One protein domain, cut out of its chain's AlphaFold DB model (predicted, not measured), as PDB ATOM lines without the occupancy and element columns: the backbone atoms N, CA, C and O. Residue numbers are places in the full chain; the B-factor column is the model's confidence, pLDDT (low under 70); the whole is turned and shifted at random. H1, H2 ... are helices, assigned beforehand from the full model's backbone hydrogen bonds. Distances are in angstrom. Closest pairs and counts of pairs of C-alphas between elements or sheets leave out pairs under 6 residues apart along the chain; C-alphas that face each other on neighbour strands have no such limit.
ATOM      1  N   ASP A 426     205.661 192.567 165.176       87.50
ATOM      2  CA  ASP A 426     205.369 191.931 163.882       87.50
ATOM      3  C   ASP A 426     204.120 192.519 163.223       87.50
ATOM      4  O   ASP A 426     204.042 192.599 162.001       87.50
ATOM      5  N   CYS A 427     203.118 192.897 164.021       91.44
ATOM      6  CA  CYS A 427     201.897 193.515 163.500       91.44
ATOM      7  C   CYS A 427     202.213 194.889 162.900       91.44
ATOM      8  O   CYS A 427     201.657 195.267 161.872       91.44
ATOM      9  N   LEU A 428     203.170 195.609 163.487       90.69
ATOM     10  CA  LEU A 428     203.584 196.905 162.980       90.69
ATOM     11  C   LEU A 428     204.238 196.837 161.590       90.69
ATOM     12  O   LEU A 428     204.047 197.731 160.765       90.69
ATOM     13  N   ILE A 429     204.969 195.759 161.303       94.19
ATOM     14  CA  ILE A 429     205.542 195.535 159.971       94.19
ATOM     15  C   ILE A 429     204.447 195.489 158.899       94.19
ATOM     16  O   ILE A 429     204.672 195.971 157.791       94.19
ATOM     17  N   ASP A 430     203.254 194.974 159.221       95.56
ATOM     18  CA  ASP A 430     202.159 194.846 158.257       95.56
ATOM     19  C   ASP A 430     201.712 196.221 157.722       95.56
ATOM     20  O   ASP A 430     201.633 196.414 156.508       95.56
ATOM     21  N   ILE A 431     201.500 197.216 158.591       95.88
ATOM     22  CA  ILE A 431     201.081 198.556 158.145       95.88
ATOM     23  C   ILE A 431     202.219 199.332 157.462       95.88
ATOM     24  O   ILE A 431     201.989 200.087 156.513       95.88
ATOM     25  N   LEU A 432     203.467 199.124 157.893       96.44
ATOM     26  CA  LEU A 432     204.630 199.745 157.258       96.44
ATOM     27  C   LEU A 432     204.878 199.171 155.858       96.44
ATOM     28  O   LEU A 432     205.206 199.922 154.939       96.44
ATOM     29  N   ALA A 433     204.653 197.869 155.663       97.75
ATOM     30  CA  ALA A 433     204.679 197.221 154.354       97.75
ATOM     31  C   ALA A 433     203.584 197.764 153.427       97.75
ATOM     32  O   ALA A 433     203.841 198.002 152.244       97.75
ATOM     33  N   TRP A 434     202.386 198.040 153.957       97.94
ATOM     34  CA  TRP A 434     201.321 198.709 153.205       97.94
ATOM     35  C   TRP A 434     201.764 200.102 152.751       97.94
ATOM     36  O   TRP A 434     201.691 200.421 151.561       97.94
ATOM     37  N   ARG A 435     202.322 200.907 153.664       97.06
ATOM     38  CA  ARG A 435     202.829 202.242 153.326       97.06
ATOM     39  C   ARG A 435     203.963 202.176 152.299       97.06
ATOM     40  O   ARG A 435     203.978 202.961 151.353       97.06
ATOM     41  N   PHE A 436     204.879 201.217 152.438       97.75
ATOM     42  CA  PHE A 436     205.954 200.981 151.474       97.75
ATOM     43  C   PHE A 436     205.419 200.606 150.091       97.75
ATOM     44  O   PHE A 436     205.918 201.108 149.081       97.75
ATOM     45  N   ARG A 437     204.389 199.755 150.024       97.38
ATOM     46  CA  ARG A 437     203.765 199.314 148.769       97.38
ATOM     47  C   ARG A 437     203.192 200.478 147.962       97.38
ATOM     48  O   ARG A 437     203.304 200.454 146.737       97.38
ATOM     49  N   PHE A 438     202.614 201.465 148.645       97.31
ATOM     50  CA  PHE A 438     202.001 202.649 148.041       97.31
ATOM     51  C   PHE A 438     202.895 203.892 148.071       97.31
ATOM     52  O   PHE A 438     202.419 204.987 147.795       97.31
ATOM     53  N   ARG A 439     204.188 203.762 148.384       97.25
ATOM     54  CA  ARG A 439     205.064 204.914 148.648       97.25
ATOM     55  C   ARG A 439     205.123 205.950 147.519       97.25
ATOM     56  O   ARG A 439     205.182 207.142 147.809       97.25
ATOM     57  N   ASP A 440     205.030 205.497 146.269       97.06
ATOM     58  CA  ASP A 440     205.099 206.342 145.070       97.06
ATOM     59  C   ASP A 440     203.723 206.896 144.648       97.06
ATOM     60  O   ASP A 440     203.641 207.815 143.839       97.06
ATOM     61  N   SER A 441     202.634 206.356 145.203       97.38
ATOM     62  CA  SER A 441     201.248 206.714 144.868       97.38
ATOM     63  C   SER A 441     200.408 207.084 146.096       97.38
ATOM     64  O   SER A 441     199.185 207.122 146.017       97.38
ATOM     65  N   TYR A 442     201.033 207.328 147.252       97.69
ATOM     66  CA  TYR A 442     200.333 207.516 148.528       97.69
ATOM     67  C   TYR A 442     199.357 208.690 148.461       97.69
ATOM     68  O   TYR A 442     198.197 208.568 148.843       97.69
ATOM     69  N   GLY A 443     199.807 209.807 147.884       97.00
ATOM     70  CA  GLY A 443     198.980 210.995 147.714       97.00
ATOM     71  C   GLY A 443     197.756 210.773 146.828       97.00
ATOM     72  O   GLY A 443     196.783 211.493 146.988       97.00
ATOM     73  N   THR A 444     197.760 209.777 145.936       97.38
ATOM     74  CA  THR A 444     196.628 209.489 145.039       97.38
ATOM     75  C   THR A 444     195.660 208.455 145.613       97.38
ATOM     76  O   THR A 444     194.705 208.082 144.933       97.38
ATOM     77  N   LEU A 445     195.900 207.954 146.830       97.38
ATOM     78  CA  LEU A 445     194.997 207.003 147.469       97.38
ATOM     79  C   LEU A 445     193.641 207.665 147.771       97.38
ATOM     80  O   LEU A 445     193.617 208.829 148.185       97.38
ATOM     81  N   PRO A 446     192.513 206.940 147.617       96.25
ATOM     82  CA  PRO A 446     191.180 207.517 147.785       96.25
ATOM     83  C   PRO A 446     190.972 208.227 149.124       96.25
ATOM     84  O   PRO A 446     190.474 209.347 149.125       96.25
ATOM     85  N   PHE A 447     191.403 207.628 150.241       96.12
ATOM     86  CA  PHE A 447     191.237 208.228 151.569       96.12
ATOM     87  C   PHE A 447     191.982 209.567 151.696       96.12
ATOM     88  O   PHE A 447     191.442 210.523 152.239       96.12
ATOM     89  N   VAL A 448     193.184 209.682 151.111       97.19
ATOM     90  CA  VAL A 448     193.954 210.937 151.118       97.19
ATOM     91  C   VAL A 448     193.208 211.997 150.320       97.19
ATOM     92  O   VAL A 448     192.988 213.093 150.812       97.19
ATOM     93  N   GLN A 449     192.744 211.659 149.117       96.44
ATOM     94  CA  GLN A 449     191.981 212.586 148.271       96.44
ATOM     95  C   GLN A 449     190.644 213.012 148.897       96.44
ATOM     96  O   GLN A 449     190.115 214.077 148.585       96.44
ATOM     97  N   GLN A 450     190.097 212.176 149.775       94.69
ATOM     98  CA  GLN A 450     188.857 212.418 150.498       94.69
ATOM     99  C   GLN A 450     189.040 213.209 151.797       94.69
ATOM    100  O   GLN A 450     188.048 213.745 152.290       94.69
ATOM    101  N   ALA A 451     190.249 213.278 152.353       95.12
ATOM    102  CA  ALA A 451     190.536 214.053 153.553       95.12
ATOM    103  C   ALA A 451     190.448 215.566 153.275       95.12
ATOM    104  O   ALA A 451     190.554 216.012 152.126       95.12
ATOM    105  N   THR A 452     190.277 216.378 154.317       94.00
ATOM    106  CA  THR A 452     190.324 217.843 154.190       94.00
ATOM    107  C   THR A 452     191.711 218.318 153.738       94.00
ATOM    108  O   THR A 452     192.702 217.604 153.866       94.00
ATOM    109  N   GLN A 453     191.828 219.551 153.232       93.31
ATOM    110  CA  GLN A 453     193.127 220.087 152.780       93.31
ATOM    111  C   GLN A 453     194.195 220.080 153.888       93.31
ATOM    112  O   GLN A 453     195.361 219.786 153.622       93.31
ATOM    113  N   THR A 454     193.799 220.379 155.128       90.56
ATOM    114  CA  THR A 454     194.699 220.345 156.287       90.56
ATOM    115  C   THR A 454     195.176 218.922 156.565       90.56
ATOM    116  O   THR A 454     196.377 218.685 156.662       90.56
ATOM    117  N   GLU A 455     194.259 217.955 156.609       93.19
ATOM    118  CA  GLU A 455     194.602 216.548 156.842       93.19
ATOM    119  C   GLU A 455     195.439 215.960 155.702       93.19
ATOM    120  O   GLU A 455     196.372 215.207 155.956       93.19
ATOM    121  N   GLN A 456     195.170 216.337 154.449       95.31
ATOM    122  CA  GLN A 456     196.006 215.967 153.305       95.31
ATOM    123  C   GLN A 456     197.446 216.440 153.493       95.31
ATOM    124  O   GLN A 456     198.382 215.661 153.306       95.31
ATOM    125  N   SER A 457     197.630 217.703 153.886       92.81
ATOM    126  CA  SER A 457     198.953 218.257 154.177       92.81
ATOM    127  C   SER A 457     199.658 217.466 155.282       92.81
ATOM    128  O   SER A 457     200.839 217.142 155.150       92.81
ATOM    129  N   ASP A 458     198.932 217.095 156.333       91.44
ATOM    130  CA  ASP A 458     199.477 216.346 157.463       91.44
ATOM    131  C   ASP A 458     199.843 214.904 157.100       91.44
ATOM    132  O   ASP A 458     200.938 214.444 157.432       91.44
ATOM    133  N   LEU A 459     198.981 214.212 156.353       94.88
ATOM    134  CA  LEU A 459     199.215 212.859 155.844       94.88
ATOM    135  C   LEU A 459     200.424 212.812 154.905       94.88
ATOM    136  O   LEU A 459     201.281 211.937 155.036       94.88
ATOM    137  N   LEU A 460     200.525 213.762 153.970       94.88
ATOM    138  CA  LEU A 460     201.666 213.867 153.055       94.88
ATOM    139  C   LEU A 460     202.950 214.246 153.801       94.88
ATOM    140  O   LEU A 460     204.024 213.727 153.495       94.88
ATOM    141  N   GLY A 461     202.843 215.114 154.805       91.12
ATOM    142  CA  GLY A 461     203.920 215.453 155.725       91.12
ATOM    143  C   GLY A 461     204.497 214.236 156.437       91.12
ATOM    144  O   GLY A 461     205.705 213.991 156.391       91.12
ATOM    145  N   ALA A 462     203.623 213.434 157.045       91.75
ATOM    146  CA  ALA A 462     203.992 212.192 157.708       91.75
ATOM    147  C   ALA A 462     204.583 211.177 156.710       91.75
ATOM    148  O   ALA A 462     205.605 210.546 156.986       91.75
ATOM    149  N   HIS A 463     204.000 211.061 155.514       94.62
ATOM    150  CA  HIS A 463     204.523 210.204 154.448       94.62
ATOM    151  C   HIS A 463     205.933 210.602 154.003       94.62
ATOM    152  O   HIS A 463     206.800 209.746 153.832       94.62
ATOM    153  N   ASN A 464     206.217 211.901 153.911       93.12
ATOM    154  CA  ASN A 464     207.553 212.395 153.584       93.12
ATOM    155  C   ASN A 464     208.603 212.032 154.644       93.12
ATOM    156  O   ASN A 464     209.763 211.818 154.289       93.12
ATOM    157  N   VAL A 465     208.218 211.919 155.921       91.62
ATOM    158  CA  VAL A 465     209.113 211.412 156.976       91.62
ATOM    159  C   VAL A 465     209.446 209.940 156.739       91.62
ATOM    160  O   VAL A 465     210.616 209.570 156.786       91.62
ATOM    161  N   PHE A 466     208.460 209.115 156.386       93.88
ATOM    162  CA  PHE A 466     208.704 207.717 156.017       93.88
ATOM    163  C   PHE A 466     209.610 207.583 154.778       93.88
ATOM    164  O   PHE A 466     210.565 206.810 154.785       93.88
ATOM    165  N   LEU A 467     209.380 208.385 153.730       95.38
ATOM    166  CA  LEU A 467     210.255 208.414 152.548       95.38
ATOM    167  C   LEU A 467     211.674 208.897 152.874       95.38
ATOM    168  O   LEU A 467     212.636 208.507 152.212       95.38
ATOM    169  N   LYS A 468     211.823 209.785 153.860       92.94
ATOM    170  CA  LYS A 468     213.135 210.205 154.353       92.94
ATOM    171  C   LYS A 468     213.850 209.044 155.046       92.94
ATOM    172  O   LYS A 468     215.012 208.815 154.732       92.94
ATOM    173  N   ASP A 469     213.159 208.295 155.906       92.19
ATOM    174  CA  ASP A 469     213.730 207.118 156.573       92.19
ATOM    175  C   ASP A 469     214.260 206.084 155.570       92.19
ATOM    176  O   ASP A 469     215.366 205.578 155.739       92.19
ATOM    177  N   ILE A 470     213.494 205.808 154.509       94.69
ATOM    178  CA  ILE A 470     213.896 204.885 153.436       94.69
ATOM    179  C   ILE A 470     215.149 205.395 152.720       94.69
ATOM    180  O   ILE A 470     216.134 204.668 152.613       94.69
ATOM    181  N   ARG A 471     215.138 206.660 152.276       94.38
ATOM    182  CA  ARG A 471     216.268 207.258 151.546       94.38
ATOM    183  C   ARG A 471     217.552 207.273 152.364       94.38
ATOM    184  O   ARG A 471     218.611 207.000 151.817       94.38
ATOM    185  N   GLU A 472     217.466 207.559 153.665       92.25
ATOM    186  CA  GLU A 472     218.634 207.521 154.554       92.25
ATOM    187  C   GLU A 472     219.327 206.148 154.528       92.25
ATOM    188  O   GLU A 472     220.560 206.094 154.527       92.25
ATOM    189  N   ILE A 473     218.552 205.058 154.476       93.12
ATOM    190  CA  ILE A 473     219.074 203.688 154.424       93.12
ATOM    191  C   ILE A 473     219.574 203.342 153.017       93.12
ATOM    192  O   ILE A 473     220.733 202.948 152.882       93.12
ATOM    193  N   ASP A 474     218.756 203.555 151.981       93.19
ATOM    194  CA  ASP A 474     219.118 203.250 150.587       93.19
ATOM    195  C   ASP A 474     220.393 203.997 150.155       93.19
ATOM    196  O   ASP A 474     221.301 203.404 149.572       93.19
ATOM    197  N   ASP A 475     220.522 205.285 150.498       92.19
ATOM    198  CA  ASP A 475     221.711 206.079 150.173       92.19
ATOM    199  C   ASP A 475     222.959 205.554 150.896       92.19
ATOM    200  O   ASP A 475     224.066 205.594 150.350       92.19
ATOM    201  N   ALA A 476     222.814 205.071 152.134       90.75
ATOM    202  CA  ALA A 476     223.923 204.479 152.875       90.75
ATOM    203  C   ALA A 476     224.355 203.133 152.273       90.75
ATOM    204  O   ALA A 476     225.557 202.902 152.124       90.75
ATOM    205  N   GLU A 477     223.403 202.288 151.873       90.88
ATOM    206  CA  GLU A 477     223.661 201.024 151.172       90.88
ATOM    207  C   GLU A 477     224.335 201.267 149.811       90.88
ATOM    208  O   GLU A 477     225.373 200.669 149.508       90.88
ATOM    209  N   HIS A 478     223.823 202.221 149.025       91.81
ATOM    210  CA  HIS A 478     224.413 202.627 147.748       91.81
ATOM    211  C   HIS A 478     225.837 203.171 147.908       91.81
ATOM    212  O   HIS A 478     226.723 202.791 147.139       91.81
ATOM    213  N   ARG A 479     226.103 204.024 148.910       91.19
ATOM    214  CA  ARG A 479     227.463 204.533 149.177       91.19
ATOM    215  C   ARG A 479     228.452 203.400 149.440       91.19
ATOM    216  O   ARG A 479     229.557 203.437 148.900       91.19
ATOM    217  N   VAL A 480     228.063 202.391 150.223       90.69
ATOM    218  CA  VAL A 480     228.909 201.213 150.481       90.69
ATOM    219  C   VAL A 480     229.157 200.430 149.192       90.69
ATOM    220  O   VAL A 480     230.302 200.077 148.910       90.69
ATOM    221  N   TYR A 481     228.116 200.191 148.390       90.56
ATOM    222  CA  TYR A 481     228.237 199.487 147.112       90.56
ATOM    223  C   TYR A 481     229.222 200.186 146.158       90.56
ATOM    224  O   TYR A 481     230.210 199.583 145.738       90.56
ATOM    225  N   TYR A 482     229.022 201.478 145.878       88.81
ATOM    226  CA  TYR A 482     229.887 202.221 144.954       88.81
ATOM    227  C   TYR A 482     231.312 202.415 145.489       88.81
ATOM    228  O   TYR A 482     232.261 202.401 144.705       88.81
ATOM    229  N   ALA A 483     231.499 202.554 146.806       88.06
ATOM    230  CA  ALA A 483     232.839 202.622 147.384       88.06
ATOM    231  C   ALA A 483     233.600 201.291 147.231       88.06
ATOM    232  O   ALA A 483     234.800 201.305 146.949       88.06
ATOM    233  N   ARG A 484     232.914 200.142 147.339       88.69
ATOM    234  CA  ARG A 484     233.510 198.816 147.073       88.69
ATOM    235  C   ARG A 484     233.939 198.667 145.617       88.69
ATOM    236  O   ARG A 484     235.070 198.254 145.365       88.69
ATOM    237  N   GLU A 485     233.078 199.060 144.681       86.75
ATOM    238  CA  GLU A 485     233.403 199.095 143.247       86.75
ATOM    239  C   GLU A 485     234.597 200.030 142.962       86.75
ATOM    240  O   GLU A 485     235.512 199.685 142.212       86.75
ATOM    241  N   GLY A 486     234.653 201.191 143.622       83.56
ATOM    242  CA  GLY A 486     235.778 202.129 143.546       83.56
ATOM    243  C   GLY A 486     237.106 201.523 144.018       83.56
ATOM    244  O   GLY A 486     238.136 201.683 143.361       83.56
ATOM    245  N   VAL A 487     237.096 200.765 145.117       83.25
ATOM    246  CA  VAL A 487     238.282 200.026 145.581       83.25
ATOM    247  C   VAL A 487     238.676 198.941 144.576       83.25
ATOM    248  O   VAL A 487     239.850 198.856 144.208       83.25
ATOM    249  N   ALA A 488     237.720 198.144 144.091       81.19
ATOM    250  CA  ALA A 488     237.977 197.079 143.119       81.19
ATOM    251  C   ALA A 488     238.606 197.614 141.820       81.19
ATOM    252  O   ALA A 488     239.608 197.078 141.344       81.19
ATOM    253  N   THR A 489     238.081 198.720 141.293       79.44
ATOM    254  CA  THR A 489     238.609 199.385 140.091       79.44
ATOM    255  C   THR A 489     239.962 200.059 140.333       79.44
ATOM    256  O   THR A 489     240.839 199.992 139.470       79.44
ATOM    257  N   SER A 490     240.195 200.644 141.515       70.12
ATOM    258  CA  SER A 490     241.489 201.256 141.860       70.12
ATOM    259  C   SER A 490     242.648 200.247 141.871       70.12
ATOM    260  O   SER A 490     243.748 200.584 141.431       70.12
ATOM    261  N   LYS A 491     242.386 198.991 142.268       67.56
ATOM    262  CA  LYS A 491     243.366 197.887 142.246       67.56
ATOM    263  C   LYS A 491     243.806 197.493 140.832       67.56
ATOM    264  O   LYS A 491     244.887 196.936 140.668       67.56
ATOM    265  N   LEU A 492     242.996 197.794 139.815       64.25
ATOM    266  CA  LEU A 492     243.249 197.445 138.411       64.25
ATOM    267  C   LEU A 492     244.028 198.532 137.635       64.25
ATOM    268  O   LEU A 492     244.430 198.303 136.496       64.25
ATOM    269  N   SER A 493     244.256 199.715 138.217       60.91
ATOM    270  CA  SER A 493     244.863 200.874 137.537       60.91
ATOM    271  C   SER A 493     246.389 200.945 137.739       60.91
ATOM    272  O   SER A 493     246.853 201.096 138.866       60.91
ATOM    273  N   LEU A 494     247.173 200.941 136.648       60.06
ATOM    274  CA  LEU A 494     248.651 200.935 136.672       60.06
ATOM    275  C   LEU A 494     249.319 202.278 137.054       60.06
ATOM    276  O   LEU A 494     250.490 202.295 137.423       60.06
ATOM    277  N   SER A 495     248.621 203.417 136.972       55.34
ATOM    278  CA  SER A 495     249.209 204.754 137.172       55.34
ATOM    279  C   SER A 495     248.627 205.462 138.405       55.34
ATOM    280  O   SER A 495     247.461 205.862 138.400       55.34
ATOM    281  N   GLY A 496     249.447 205.639 139.452       58.31
ATOM    282  CA  GLY A 496     249.081 206.319 140.708       58.31
ATOM    283  C   GLY A 496     248.508 205.409 141.806       58.31
ATOM    284  O   GLY A 496     247.624 205.843 142.545       58.31
ATOM    285  N   GLN A 497     248.987 204.160 141.895       60.72
ATOM    286  CA  GLN A 497     248.398 203.073 142.697       60.72
ATOM    287  C   GLN A 497     248.189 203.403 144.182       60.72
ATOM    288  O   GLN A 497     247.080 203.239 144.671       60.72
ATOM    289  N   ILE A 498     249.187 203.923 144.901       61.19
ATOM    290  CA  ILE A 498     249.097 204.017 146.372       61.19
ATOM    291  C   ILE A 498     248.114 205.107 146.831       61.19
ATOM    292  O   ILE A 498     247.255 204.852 147.669       61.19
ATOM    293  N   PHE A 499     248.190 206.316 146.263       61.31
ATOM    294  CA  PHE A 499     247.332 207.431 146.686       61.31
ATOM    295  C   PHE A 499     245.865 207.238 146.284       61.31
ATOM    296  O   PHE A 499     244.975 207.540 147.075       61.31
ATOM    297  N   ARG A 500     245.595 206.715 145.078       65.25
ATOM    298  CA  ARG A 500     244.218 206.445 144.627       65.25
ATOM    299  C   ARG A 500     243.594 205.274 145.375       65.25
ATOM    300  O   ARG A 500     242.424 205.362 145.732       65.25
ATOM    301  N   GLN A 501     244.368 204.223 145.632       69.56
ATOM    302  CA  GLN A 501     243.908 203.093 146.430       69.56
ATOM    303  C   GLN A 501     243.633 203.525 147.874       69.56
ATOM    304  O   GLN A 501     242.544 203.268 148.370       69.56
ATOM    305  N   SER A 502     244.543 204.274 148.506       76.94
ATOM    306  CA  SER A 502     244.336 204.802 149.861       76.94
ATOM    307  C   SER A 502     243.117 205.731 149.944       76.94
ATOM    308  O   SER A 502     242.334 205.631 150.883       76.94
ATOM    309  N   ALA A 503     242.892 206.592 148.946       80.12
ATOM    310  CA  ALA A 503     241.695 207.431 148.892       80.12
ATOM    311  C   ALA A 503     240.402 206.609 148.724       80.12
ATOM    312  O   ALA A 503     239.418 206.877 149.411       80.12
ATOM    313  N   ALA A 504     240.401 205.590 147.856       81.50
ATOM    314  CA  ALA A 504     239.257 204.695 147.670       81.50
ATOM    315  C   ALA A 504     238.966 203.854 148.926       81.50
ATOM    316  O   ALA A 504     237.808 203.697 149.308       81.50
ATOM    317  N   GLU A 505     240.006 203.364 149.602       85.00
ATOM    318  CA  GLU A 505     239.903 202.646 150.877       85.00
ATOM    319  C   GLU A 505     239.380 203.565 151.991       85.00
ATOM    320  O   GLU A 505     238.478 203.174 152.729       85.00
ATOM    321  N   ASN A 506     239.842 204.819 152.061       87.69
ATOM    322  CA  ASN A 506     239.309 205.818 152.994       87.69
ATOM    323  C   ASN A 506     237.825 206.119 152.730       87.69
ATOM    324  O   ASN A 506     237.037 206.186 153.672       87.69
ATOM    325  N   HIS A 507     237.422 206.266 151.463       87.00
ATOM    326  CA  HIS A 507     236.013 206.446 151.097       87.00
ATOM    327  C   HIS A 507     235.160 205.229 151.479       87.00
ATOM    328  O   HIS A 507     234.033 205.395 151.946       87.00
ATOM    329  N   LEU A 508     235.689 204.011 151.322       88.88
ATOM    330  CA  LEU A 508     235.011 202.787 151.744       88.88
ATOM    331  C   LEU A 508     234.827 202.737 153.265       88.88
ATOM    332  O   LEU A 508     233.725 202.435 153.724       88.88
ATOM    333  N   THR A 509     235.853 203.090 154.040       88.94
ATOM    334  CA  THR A 509     235.759 203.191 155.505       88.94
ATOM    335  C   THR A 509     234.683 204.195 155.921       88.94
ATOM    336  O   THR A 509     233.787 203.839 156.684       88.94
ATOM    337  N   GLN A 510     234.678 205.398 155.338       88.62
ATOM    338  CA  GLN A 510     233.655 206.415 155.616       88.62
ATOM    339  C   GLN A 510     232.240 205.947 155.237       88.62
ATOM    340  O   GLN A 510     231.281 206.208 155.964       88.62
ATOM    341  N   ALA A 511     232.083 205.228 154.119       88.12
ATOM    342  CA  ALA A 511     230.795 204.663 153.719       88.12
ATOM    343  C   ALA A 511     230.306 203.592 154.711       88.12
ATOM    344  O   ALA A 511     229.129 203.580 155.077       88.12
ATOM    345  N   HIS A 512     231.211 202.731 155.186       89.38
ATOM    346  CA  HIS A 512     230.918 201.740 156.221       89.38
ATOM    347  C   HIS A 512     230.535 202.389 157.558       89.38
ATOM    348  O   HIS A 512     229.563 201.954 158.173       89.38
ATOM    349  N   GLU A 513     231.239 203.442 157.980       88.31
ATOM    350  CA  GLU A 513     230.918 204.219 159.187       88.31
ATOM    351  C   GLU A 513     229.549 204.900 159.075       88.31
ATOM    352  O   GLU A 513     228.721 204.783 159.982       88.31
ATOM    353  N   ALA A 514     229.257 205.538 157.938       84.06
ATOM    354  CA  ALA A 514     227.962 206.165 157.685       84.06
ATOM    355  C   ALA A 514     226.815 205.141 157.718       84.06
ATOM    356  O   ALA A 514     225.784 205.393 158.338       84.06
ATOM    357  N   HIS A 515     226.995 203.963 157.116       89.62
ATOM    358  CA  HIS A 515     226.007 202.884 157.182       89.62
ATOM    359  C   HIS A 515     225.865 202.301 158.601       89.62
ATOM    360  O   HIS A 515     224.753 202.033 159.059       89.62
ATOM    361  N   ALA A 516     226.969 202.150 159.339       86.88
ATOM    362  CA  ALA A 516     226.956 201.684 160.725       86.88
ATOM    363  C   ALA A 516     226.300 202.685 161.692       86.88
ATOM    364  O   ALA A 516     225.738 202.258 162.702       86.88
ATOM    365  N   SER A 517     226.321 203.983 161.369       87.12
ATOM    366  CA  SER A 517     225.665 205.037 162.155       87.12
ATOM    367  C   SER A 517     224.135 204.923 162.167       87.12
ATOM    368  O   SER A 517     223.486 205.417 163.091       87.12
ATOM    369  N   ILE A 518     223.548 204.227 161.183       86.00
ATOM    370  CA  ILE A 518     222.112 203.957 161.144       86.00
ATOM    371  C   ILE A 518     221.784 202.821 162.129       86.00
ATOM    372  O   ILE A 518     222.327 201.711 161.991       86.00
ATOM    373  N   PRO A 519     220.855 203.047 163.086       86.75
ATOM    374  CA  PRO A 519     220.418 202.029 164.036       86.75
ATOM    375  C   PRO A 519     220.080 200.696 163.360       86.75
ATOM    376  O   PRO A 519     219.383 200.667 162.343       86.75
ATOM    377  N   ARG A 520     220.566 199.585 163.932       85.19
ATOM    378  CA  ARG A 520     220.346 198.230 163.392       85.19
ATOM    379  C   ARG A 520     218.858 197.919 163.223       85.19
ATOM    380  O   ARG A 520     218.475 197.440 162.163       85.19
ATOM    381  N   ASP A 521     218.032 198.283 164.201       83.06
ATOM    382  CA  ASP A 521     216.585 198.046 164.156       83.06
ATOM    383  C   ASP A 521     215.910 198.767 162.983       83.06
ATOM    384  O   ASP A 521     215.067 198.173 162.321       83.06
ATOM    385  N   ARG A 522     216.323 200.004 162.650       88.38
ATOM    386  CA  ARG A 522     215.779 200.737 161.487       88.38
ATOM    387  C   ARG A 522     216.043 199.974 160.187       88.38
ATOM    388  O   ARG A 522     215.134 199.806 159.379       88.38
ATOM    389  N   ARG A 523     217.275 199.479 160.009       88.81
ATOM    390  CA  ARG A 523     217.665 198.662 158.846       88.81
ATOM    391  C   ARG A 523     216.914 197.332 158.820       88.81
ATOM    392  O   ARG A 523     216.393 196.947 157.783       88.81
ATOM    393  N   HIS A 524     216.793 196.666 159.965       90.12
ATOM    394  CA  HIS A 524     216.065 195.405 160.067       90.12
ATOM    395  C   HIS A 524     214.574 195.556 159.730       90.12
ATOM    396  O   HIS A 524     214.044 194.784 158.933       90.12
ATOM    397  N   ILE A 525     213.910 196.581 160.273       91.25
ATOM    398  CA  ILE A 525     212.515 196.899 159.948       91.25
ATOM    399  C   ILE A 525     212.377 197.161 158.451       91.25
ATOM    400  O   ILE A 525     211.449 196.645 157.837       91.25
ATOM    401  N   TYR A 526     213.300 197.918 157.852       95.00
ATOM    402  CA  TYR A 526     213.254 198.189 156.419       95.00
ATOM    403  C   TYR A 526     213.305 196.909 155.574       95.00
ATOM    404  O   TYR A 526     212.492 196.758 154.661       95.00
ATOM    405  N   GLU A 527     214.180 195.959 155.922       93.81
ATOM    406  CA  GLU A 527     214.257 194.649 155.262       93.81
ATOM    407  C   GLU A 527     212.951 193.845 155.383       93.81
ATOM    408  O   GLU A 527     212.453 193.275 154.405       93.81
ATOM    409  N   LEU A 528     212.344 193.833 156.572       94.81
ATOM    410  CA  LEU A 528     211.054 193.171 156.790       94.81
ATOM    411  C   LEU A 528     209.935 193.839 155.978       94.81
ATOM    412  O   LEU A 528     209.139 193.165 155.327       94.81
ATOM    413  N   VAL A 529     209.905 195.171 155.964       96.00
ATOM    414  CA  VAL A 529     208.910 195.981 155.250       96.00
ATOM    415  C   VAL A 529     208.968 195.753 153.739       96.00
ATOM    416  O   VAL A 529     207.919 195.590 153.114       96.00
ATOM    417  N   ARG A 530     210.166 195.690 153.137       95.12
ATOM    418  CA  ARG A 530     210.310 195.467 151.684       95.12
ATOM    419  C   ARG A 530     209.955 194.040 151.249       95.12
ATOM    420  O   ARG A 530     209.589 193.831 150.093       95.12
ATOM    421  N   THR A 531     210.076 193.062 152.149       95.19
ATOM    422  CA  THR A 531     209.838 191.639 151.844       95.19
ATOM    423  C   THR A 531     208.433 191.163 152.215       95.19
ATOM    424  O   THR A 531     207.945 190.182 151.639       95.19
ATOM    425  N   ARG A 532     207.743 191.853 153.131       96.12
ATOM    426  CA  ARG A 532     206.391 191.497 153.575       96.12
ATOM    427  C   ARG A 532     205.368 191.647 152.444       96.12
ATOM    428  O   ARG A 532     205.069 192.737 151.969       96.12
ATOM    429  N   LYS A 533     204.768 190.520 152.048       95.31
ATOM    430  CA  LYS A 533     203.693 190.459 151.043       95.31
ATOM    431  C   LYS A 533     202.328 190.487 151.710       95.31
ATOM    432  O   LYS A 533     201.959 189.493 152.324       95.31
ATOM    433  N   LEU A 534     201.589 191.580 151.576       95.88
ATOM    434  CA  LEU A 534     200.228 191.711 152.101       95.88
ATOM    435  C   LEU A 534     199.187 191.140 151.134       95.88
ATOM    436  O   LEU A 534     199.340 191.231 149.914       95.88
ATOM    437  N   SER A 535     198.117 190.577 151.686       96.94
ATOM    438  CA  SER A 535     196.929 190.176 150.931       96.94
ATOM    439  C   SER A 535     196.106 191.397 150.486       96.94
ATOM    440  O   SER A 535     196.191 192.450 151.121       96.94
ATOM    441  N   PRO A 536     195.254 191.276 149.446       97.31
ATOM    442  CA  PRO A 536     194.332 192.350 149.065       97.31
ATOM    443  C   PRO A 536     193.453 192.827 150.231       97.31
ATOM    444  O   PRO A 536     193.287 194.023 150.423       97.31
ATOM    445  N   VAL A 537     192.993 191.896 151.075       97.75
ATOM    446  CA  VAL A 537     192.188 192.200 152.269       97.75
ATOM    447  C   VAL A 537     192.942 193.105 153.245       97.75
ATOM    448  O   VAL A 537     192.368 194.064 153.748       97.75
ATOM    449  N   GLU A 538     194.219 192.822 153.513       97.50
ATOM    450  CA  GLU A 538     195.042 193.673 154.381       97.50
ATOM    451  C   GLU A 538     195.264 195.058 153.755       97.50
ATOM    452  O   GLU A 538     195.139 196.066 154.449       97.50
ATOM    453  N   LEU A 539     195.544 195.123 152.446       97.19
ATOM    454  CA  LEU A 539     195.770 196.390 151.738       97.19
ATOM    455  C   LEU A 539     194.541 197.309 151.770       97.19
ATOM    456  O   LEU A 539     194.672 198.506 152.048       97.19
ATOM    457  N   ASP A 540     193.363 196.749 151.502       96.62
ATOM    458  CA  ASP A 540     192.101 197.487 151.513       96.62
ATOM    459  C   ASP A 540     191.762 197.942 152.937       96.62
ATOM    460  O   ASP A 540     191.418 199.103 153.157       96.62
ATOM    461  N   PHE A 541     191.950 197.061 153.925       98.12
ATOM    462  CA  PHE A 541     191.663 197.366 155.324       98.12
ATOM    463  C   PHE A 541     192.502 198.536 155.857       98.12
ATOM    464  O   PHE A 541     191.955 199.458 156.461       98.12
ATOM    465  N   PHE A 542     193.817 198.543 155.602       97.75
ATOM    466  CA  PHE A 542     194.686 199.652 156.014       97.75
ATOM    467  C   PHE A 542     194.314 200.974 155.333       97.75
ATOM    468  O   PHE A 542     194.383 202.040 155.949       97.75
ATOM    469  N   SER A 543     193.894 200.911 154.070       96.19
ATOM    470  CA  SER A 543     193.500 202.100 153.311       96.19
ATOM    471  C   SER A 543     192.198 202.707 153.835       96.19
ATOM    472  O   SER A 543     192.095 203.932 153.897       96.19
ATOM    473  N   GLU A 544     191.248 201.868 154.241       96.00
ATOM    474  CA  GLU A 544     189.893 202.282 154.612       96.00
ATOM    475  C   GLU A 544     189.741 202.633 156.102       96.00
ATOM    476  O   GLU A 544     189.086 203.618 156.438       96.00
ATOM    477  N   TYR A 545     190.348 201.847 156.998       97.50
ATOM    478  CA  TYR A 545     190.000 201.871 158.427       97.50
ATOM    479  C   TYR A 545     191.132 202.294 159.362       97.50
ATOM    480  O   TYR A 545     190.855 202.831 160.427       97.50
ATOM    481  N   CYS A 546     192.396 202.055 159.006       96.94
ATOM    482  CA  CYS A 546     193.511 202.423 159.880       96.94
ATOM    483  C   CYS A 546     193.915 203.882 159.643       96.94
ATOM    484  O   CYS A 546     194.310 204.246 158.527       96.94
ATOM    485  N   HIS A 547     193.855 204.695 160.695       96.69
ATOM    486  CA  HIS A 547     194.348 206.070 160.654       96.69
ATOM    487  C   HIS A 547     195.875 206.088 160.731       96.69
ATOM    488  O   HIS A 547     196.528 205.102 161.077       96.69
ATOM    489  N   ASP A 548     196.457 207.233 160.411       94.25
ATOM    490  CA  ASP A 548     197.850 207.538 160.680       94.25
ATOM    491  C   ASP A 548     197.917 208.437 161.916       94.25
ATOM    492  O   ASP A 548     197.680 209.641 161.838       94.25
ATOM    493  N   SER A 549     198.241 207.857 163.071       89.25
ATOM    494  CA  SER A 549     198.301 208.614 164.323       89.25
ATOM    495  C   SER A 549     199.476 209.590 164.395       89.25
ATOM    496  O   SER A 549     199.490 210.462 165.266       89.25
ATOM    497  N   PHE A 550     200.448 209.476 163.487       84.75
ATOM    498  CA  PHE A 550     201.564 210.406 163.346       84.75
ATOM    499  C   PHE A 550     201.149 211.658 162.557       84.75
ATOM    500  O   PHE A 550     201.630 212.759 162.839       84.75
ATOM    501  N   ALA A 551     200.246 211.504 161.583       87.31
ATOM    502  CA  ALA A 551     199.671 212.611 160.827       87.31
ATOM    503  C   ALA A 551     198.729 213.445 161.713       87.31
ATOM    504  O   ALA A 551     197.808 212.926 162.336       87.31
ATOM    505  N   GLY A 552     198.975 214.754 161.787       75.06
ATOM    506  CA  GLY A 552     198.154 215.688 162.568       75.06
ATOM    507  C   GLY A 552     198.445 215.703 164.072       75.06
ATOM    508  O   GLY A 552     197.898 216.536 164.793       75.06
ATOM    509  N   PHE A 553     199.360 214.860 164.571       76.06
ATOM    510  CA  PHE A 553     199.781 214.914 165.972       76.06
ATOM    511  C   PHE A 553     200.720 216.099 166.230       76.06
ATOM    512  O   PHE A 553     201.943 216.012 166.076       76.06
ATOM    513  N   LYS A 554     200.122 217.229 166.621       71.56
ATOM    514  CA  LYS A 554     200.813 218.514 166.783       71.56
ATOM    515  C   LYS A 554     200.446 219.236 168.090       71.56
ATOM    516  O   LYS A 554     199.922 220.350 168.070       71.56
ATOM    517  N   PRO A 555     200.737 218.639 169.261       62.16
ATOM    518  CA  PRO A 555     200.310 219.181 170.556       62.16
ATOM    519  C   PRO A 555     200.902 220.561 170.904       62.16
ATOM    520  O   PRO A 555     200.437 221.187 171.849       62.16
ATOM    521  N   PHE A 556     201.905 221.052 170.165       60.03
ATOM    522  CA  PHE A 556     202.627 222.295 170.468       60.03
ATOM    523  C   PHE A 556     202.624 223.326 169.334       60.03
ATOM    524  O   PHE A 556     203.379 224.293 169.410       60.03
ATOM    525  N   ASP A 557     201.793 223.165 168.303       63.09
ATOM    526  CA  ASP A 557     201.761 224.107 167.170       63.09
ATOM    527  C   ASP A 557     201.383 225.536 167.581       63.09
ATOM    528  O   ASP A 557     201.805 226.505 166.953       63.09
ATOM    529  N   ASN A 558     200.657 225.673 168.689       53.22
ATOM    530  CA  ASN A 558     200.278 226.963 169.260       53.22
ATOM    531  C   ASN A 558     201.285 227.484 170.309       53.22
ATOM    532  O   ASN A 558     201.005 228.477 170.980       53.22
ATOM    533  N   TRP A 559     202.443 226.831 170.495       50.25
ATOM    534  CA  TRP A 559     203.449 227.236 171.485       50.25
ATOM    535  C   TRP A 559     204.418 228.295 170.919       50.25
ATOM    536  O   TRP A 559     205.072 228.049 169.899       50.25
ATOM    537  N   PRO A 560     204.592 229.457 171.579       42.66
ATOM    538  CA  PRO A 560     205.501 230.497 171.101       42.66
ATOM    539  C   PRO A 560     206.964 230.019 171.131       42.66
ATOM    540  O   PRO A 560     207.479 229.617 172.171       42.66
ATOM    541  N   GLY A 561     207.653 230.079 169.983       46.00
ATOM    542  CA  GLY A 561     209.109 229.880 169.894       46.00
ATOM    543  C   GLY A 561     209.609 228.625 169.164       46.00
ATOM    544  O   GLY A 561     210.822 228.443 169.072       46.00
ATOM    545  N   ARG A 562     208.741 227.777 168.591       41.75
ATOM    546  CA  ARG A 562     209.169 226.706 167.668       41.75
ATOM    547  C   ARG A 562     208.681 226.973 166.246       41.75
ATOM    548  O   ARG A 562     207.513 226.796 165.936       41.75
ATOM    549  N   ALA A 563     209.610 227.326 165.359       41.38
ATOM    550  CA  ALA A 563     209.413 227.254 163.912       41.38
ATOM    551  C   ALA A 563     209.606 225.800 163.445       41.38
ATOM    552  O   ALA A 563     210.588 225.473 162.783       41.38
ATOM    553  N   LEU A 564     208.722 224.890 163.863       47.88
ATOM    554  CA  LEU A 564     208.662 223.577 163.225       47.88
ATOM    555  C   LEU A 564     207.966 223.721 161.868       47.88
ATOM    556  O   LEU A 564     207.150 224.622 161.668       47.88
ATOM    557  N   SER A 565     208.325 222.853 160.920       46.09
ATOM    558  CA  SER A 565     207.619 222.738 159.641       46.09
ATOM    559  C   SER A 565     206.116 222.681 159.911       46.09
ATOM    560  O   SER A 565     205.660 221.729 160.539       46.09
ATOM    561  N   ARG A 566     205.349 223.663 159.411       52.88
ATOM    562  CA  ARG A 566     203.875 223.693 159.525       52.88
ATOM    563  C   ARG A 566     203.216 222.384 159.070       52.88
ATOM    564  O   ARG A 566     202.110 222.073 159.499       52.88
ATOM    565  N   ASN A 567     203.914 221.612 158.234       53.09
ATOM    566  CA  ASN A 567     203.398 220.428 157.561       53.09
ATOM    567  C   ASN A 567     204.148 219.144 157.963       53.09
ATOM    568  O   ASN A 567     204.021 218.141 157.278       53.09
ATOM    569  N   GLY A 568     204.992 219.160 159.002       54.19
ATOM    570  CA  GLY A 568     205.698 217.970 159.497       54.19
ATOM    571  C   GLY A 568     205.108 217.461 160.819       54.19
ATOM    572  O   GLY A 568     204.601 218.272 161.595       54.19
ATOM    573  N   PRO A 569     205.176 216.150 161.107       61.47
ATOM    574  CA  PRO A 569     204.801 215.619 162.415       61.47
ATOM    575  C   PRO A 569     205.755 216.134 163.501       61.47
ATOM    576  O   PRO A 569     206.925 216.424 163.236       61.47
ATOM    577  N   TRP A 570     205.253 216.255 164.732       64.19
ATOM    578  CA  TRP A 570     206.018 216.844 165.834       64.19
ATOM    579  C   TRP A 570     207.176 215.950 166.327       64.19
ATOM    580  O   TRP A 570     208.215 216.456 166.756       64.19
ATOM    581  N   GLU A 571     207.024 214.625 166.262       70.00
ATOM    582  CA  GLU A 571     208.044 213.677 166.724       70.00
ATOM    583  C   GLU A 571     209.168 213.471 165.696       70.00
ATOM    584  O   GLU A 571     208.930 213.342 164.497       70.00
ATOM    585  N   SER A 572     210.415 213.380 166.168       66.75
ATOM    586  CA  SER A 572     211.608 213.341 165.307       66.75
ATOM    587  C   SER A 572     212.096 211.941 164.917       66.75
ATOM    588  O   SER A 572     212.957 211.840 164.044       66.75
ATOM    589  N   GLY A 573     211.601 210.865 165.538       69.06
ATOM    590  CA  GLY A 573     212.193 209.527 165.374       69.06
ATOM    591  C   GLY A 573     211.725 208.701 164.176       69.06
ATOM    592  O   GLY A 573     212.116 207.542 164.069       69.06
ATOM    593  N   GLY A 574     210.910 209.266 163.284       85.62
ATOM    594  CA  GLY A 574     210.472 208.588 162.061       85.62
ATOM    595  C   GLY A 574     209.529 207.398 162.287       85.62
ATOM    596  O   GLY A 574     208.966 207.225 163.371       85.62
ATOM    597  N   TYR A 575     209.359 206.603 161.229       90.31
ATOM    598  CA  TYR A 575     208.439 205.468 161.089       90.31
ATOM    599  C   TYR A 575     209.114 204.101 161.188       90.31
ATOM    600  O   TYR A 575     208.465 203.138 161.595       90.31
ATOM    601  N   LEU A 576     210.386 203.976 160.792       90.50
ATOM    602  CA  LEU A 576     211.099 202.690 160.809       90.50
ATOM    603  C   LEU A 576     211.574 202.323 162.223       90.50
ATOM    604  O   LEU A 576     212.761 202.132 162.466       90.50
ATOM    605  N   LYS A 577     210.645 202.251 163.179       86.31
ATOM    606  CA  LYS A 577     210.904 201.940 164.588       86.31
ATOM    607  C   LYS A 577     209.804 201.054 165.159       86.31
ATOM    608  O   LYS A 577     208.652 201.148 164.742       86.31
ATOM    609  N   PHE A 578     210.153 200.234 166.144       84.31
ATOM    610  CA  PHE A 578     209.163 199.510 166.935       84.31
ATOM    611  C   PHE A 578     208.495 200.435 167.953       84.31
ATOM    612  O   PHE A 578     209.100 201.401 168.426       84.31
ATOM    613  N   ARG A 579     207.249 200.115 168.317       85.31
ATOM    614  CA  ARG A 579     206.542 200.794 169.404       85.31
ATOM    615  C   ARG A 579     207.292 200.582 170.719       85.31
ATOM    616  O   ARG A 579     207.630 199.452 171.069       85.31
TER     617      ARG A 579
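What this domain is: This is residues 426 to 579 of the 603 residues of the protein "DUF2235 domain-containing protein" of Paraburkholderia madseniana (UniProt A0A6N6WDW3). A long helical hairpin, made by H4 folding back along the far half of the very long helix H3, sticks out as an arm from a loose head in which the short helix H2 sits by the first residues of H3, H1 and H5 lie near its other half, and H6 packs on H1. After H6 a long tail without a named element, residues 545 to 579, loops away from the head and comes back, and its residues 558 to 563 stick out. The printed part has 154 residues with six named helices in the order H1, H2, H3, H4, H5, H6 and no named strand, and its class is all helix. The whole is loose, with a radius of gyration of the C-alphas of 20.3 A, and spans 63 by 46 by 27 A.

Where its parts are: Find C-alpha 426 at (205.369, 191.931, 163.882); from there H1 runs over residues 426 to 437, 16.9 A long. H2 follows at residues 446 to 450. Look next at C-alpha 453 at (193.127, 220.087, 152.780), where H3 begins; it covers residues 453 to 490, 53.0 A, to C-alpha 490 at (241.489, 201.256, 141.860). H4 holds residues 497 to 516, 28.0 A, and H5 residues 520 to 531, 16.9 A. H6, residues 536 to 544, measures 12.2 A and ends at C-alpha 544 at (189.893, 202.282, 154.612).

How they stand to each other: Start at H1, which touches residues 525 to 530 of H5 alone; the closest C-alphas, of Ala 433 and Val 529, are 4.5 A apart. H1 and H5 stand at a steep tilt of 63 degrees and run the same way. With residues 431 to 434 alone H1 only just touches H6, with 3 pairs of C-alphas within 8 A, the closest those of Trp 434 and Leu 539 at 6.2 A; the two are about perpendicular at 83 degrees. H1 and H3 are near each other, with 8 pairs of C-alphas within 10 A. H2 only just touches residues 456 to 459 of H3, with 3 pairs within 8 A, the closest C-alphas being those of Val 448 and Gln 456 at 5.9 A. H3, with residues 473 to 490 alone, touches H4 in a helical hairpin, at a shallow tilt of 32 degrees, opposite ways; the closest C-alphas, of Ala 483 and Leu 508, are 4.9 A apart. H3 and H6 are apart. Every O i to N i+4 pair is within hydrogen-bond range in H2, H3, H4, H5 and H6, while in H1 it is 6 of 8.

The domain as a whole: The C-alphas farthest apart, of Leu 494 and Asn 558, are 63.9 A from each other. The printed part has no cut, and no link between named helices is long. In the B-factor column look for pLDDT under 70 at residues 491 to 501, 555 to 570 and 572 to 573; the mean of the printed part is 84.8.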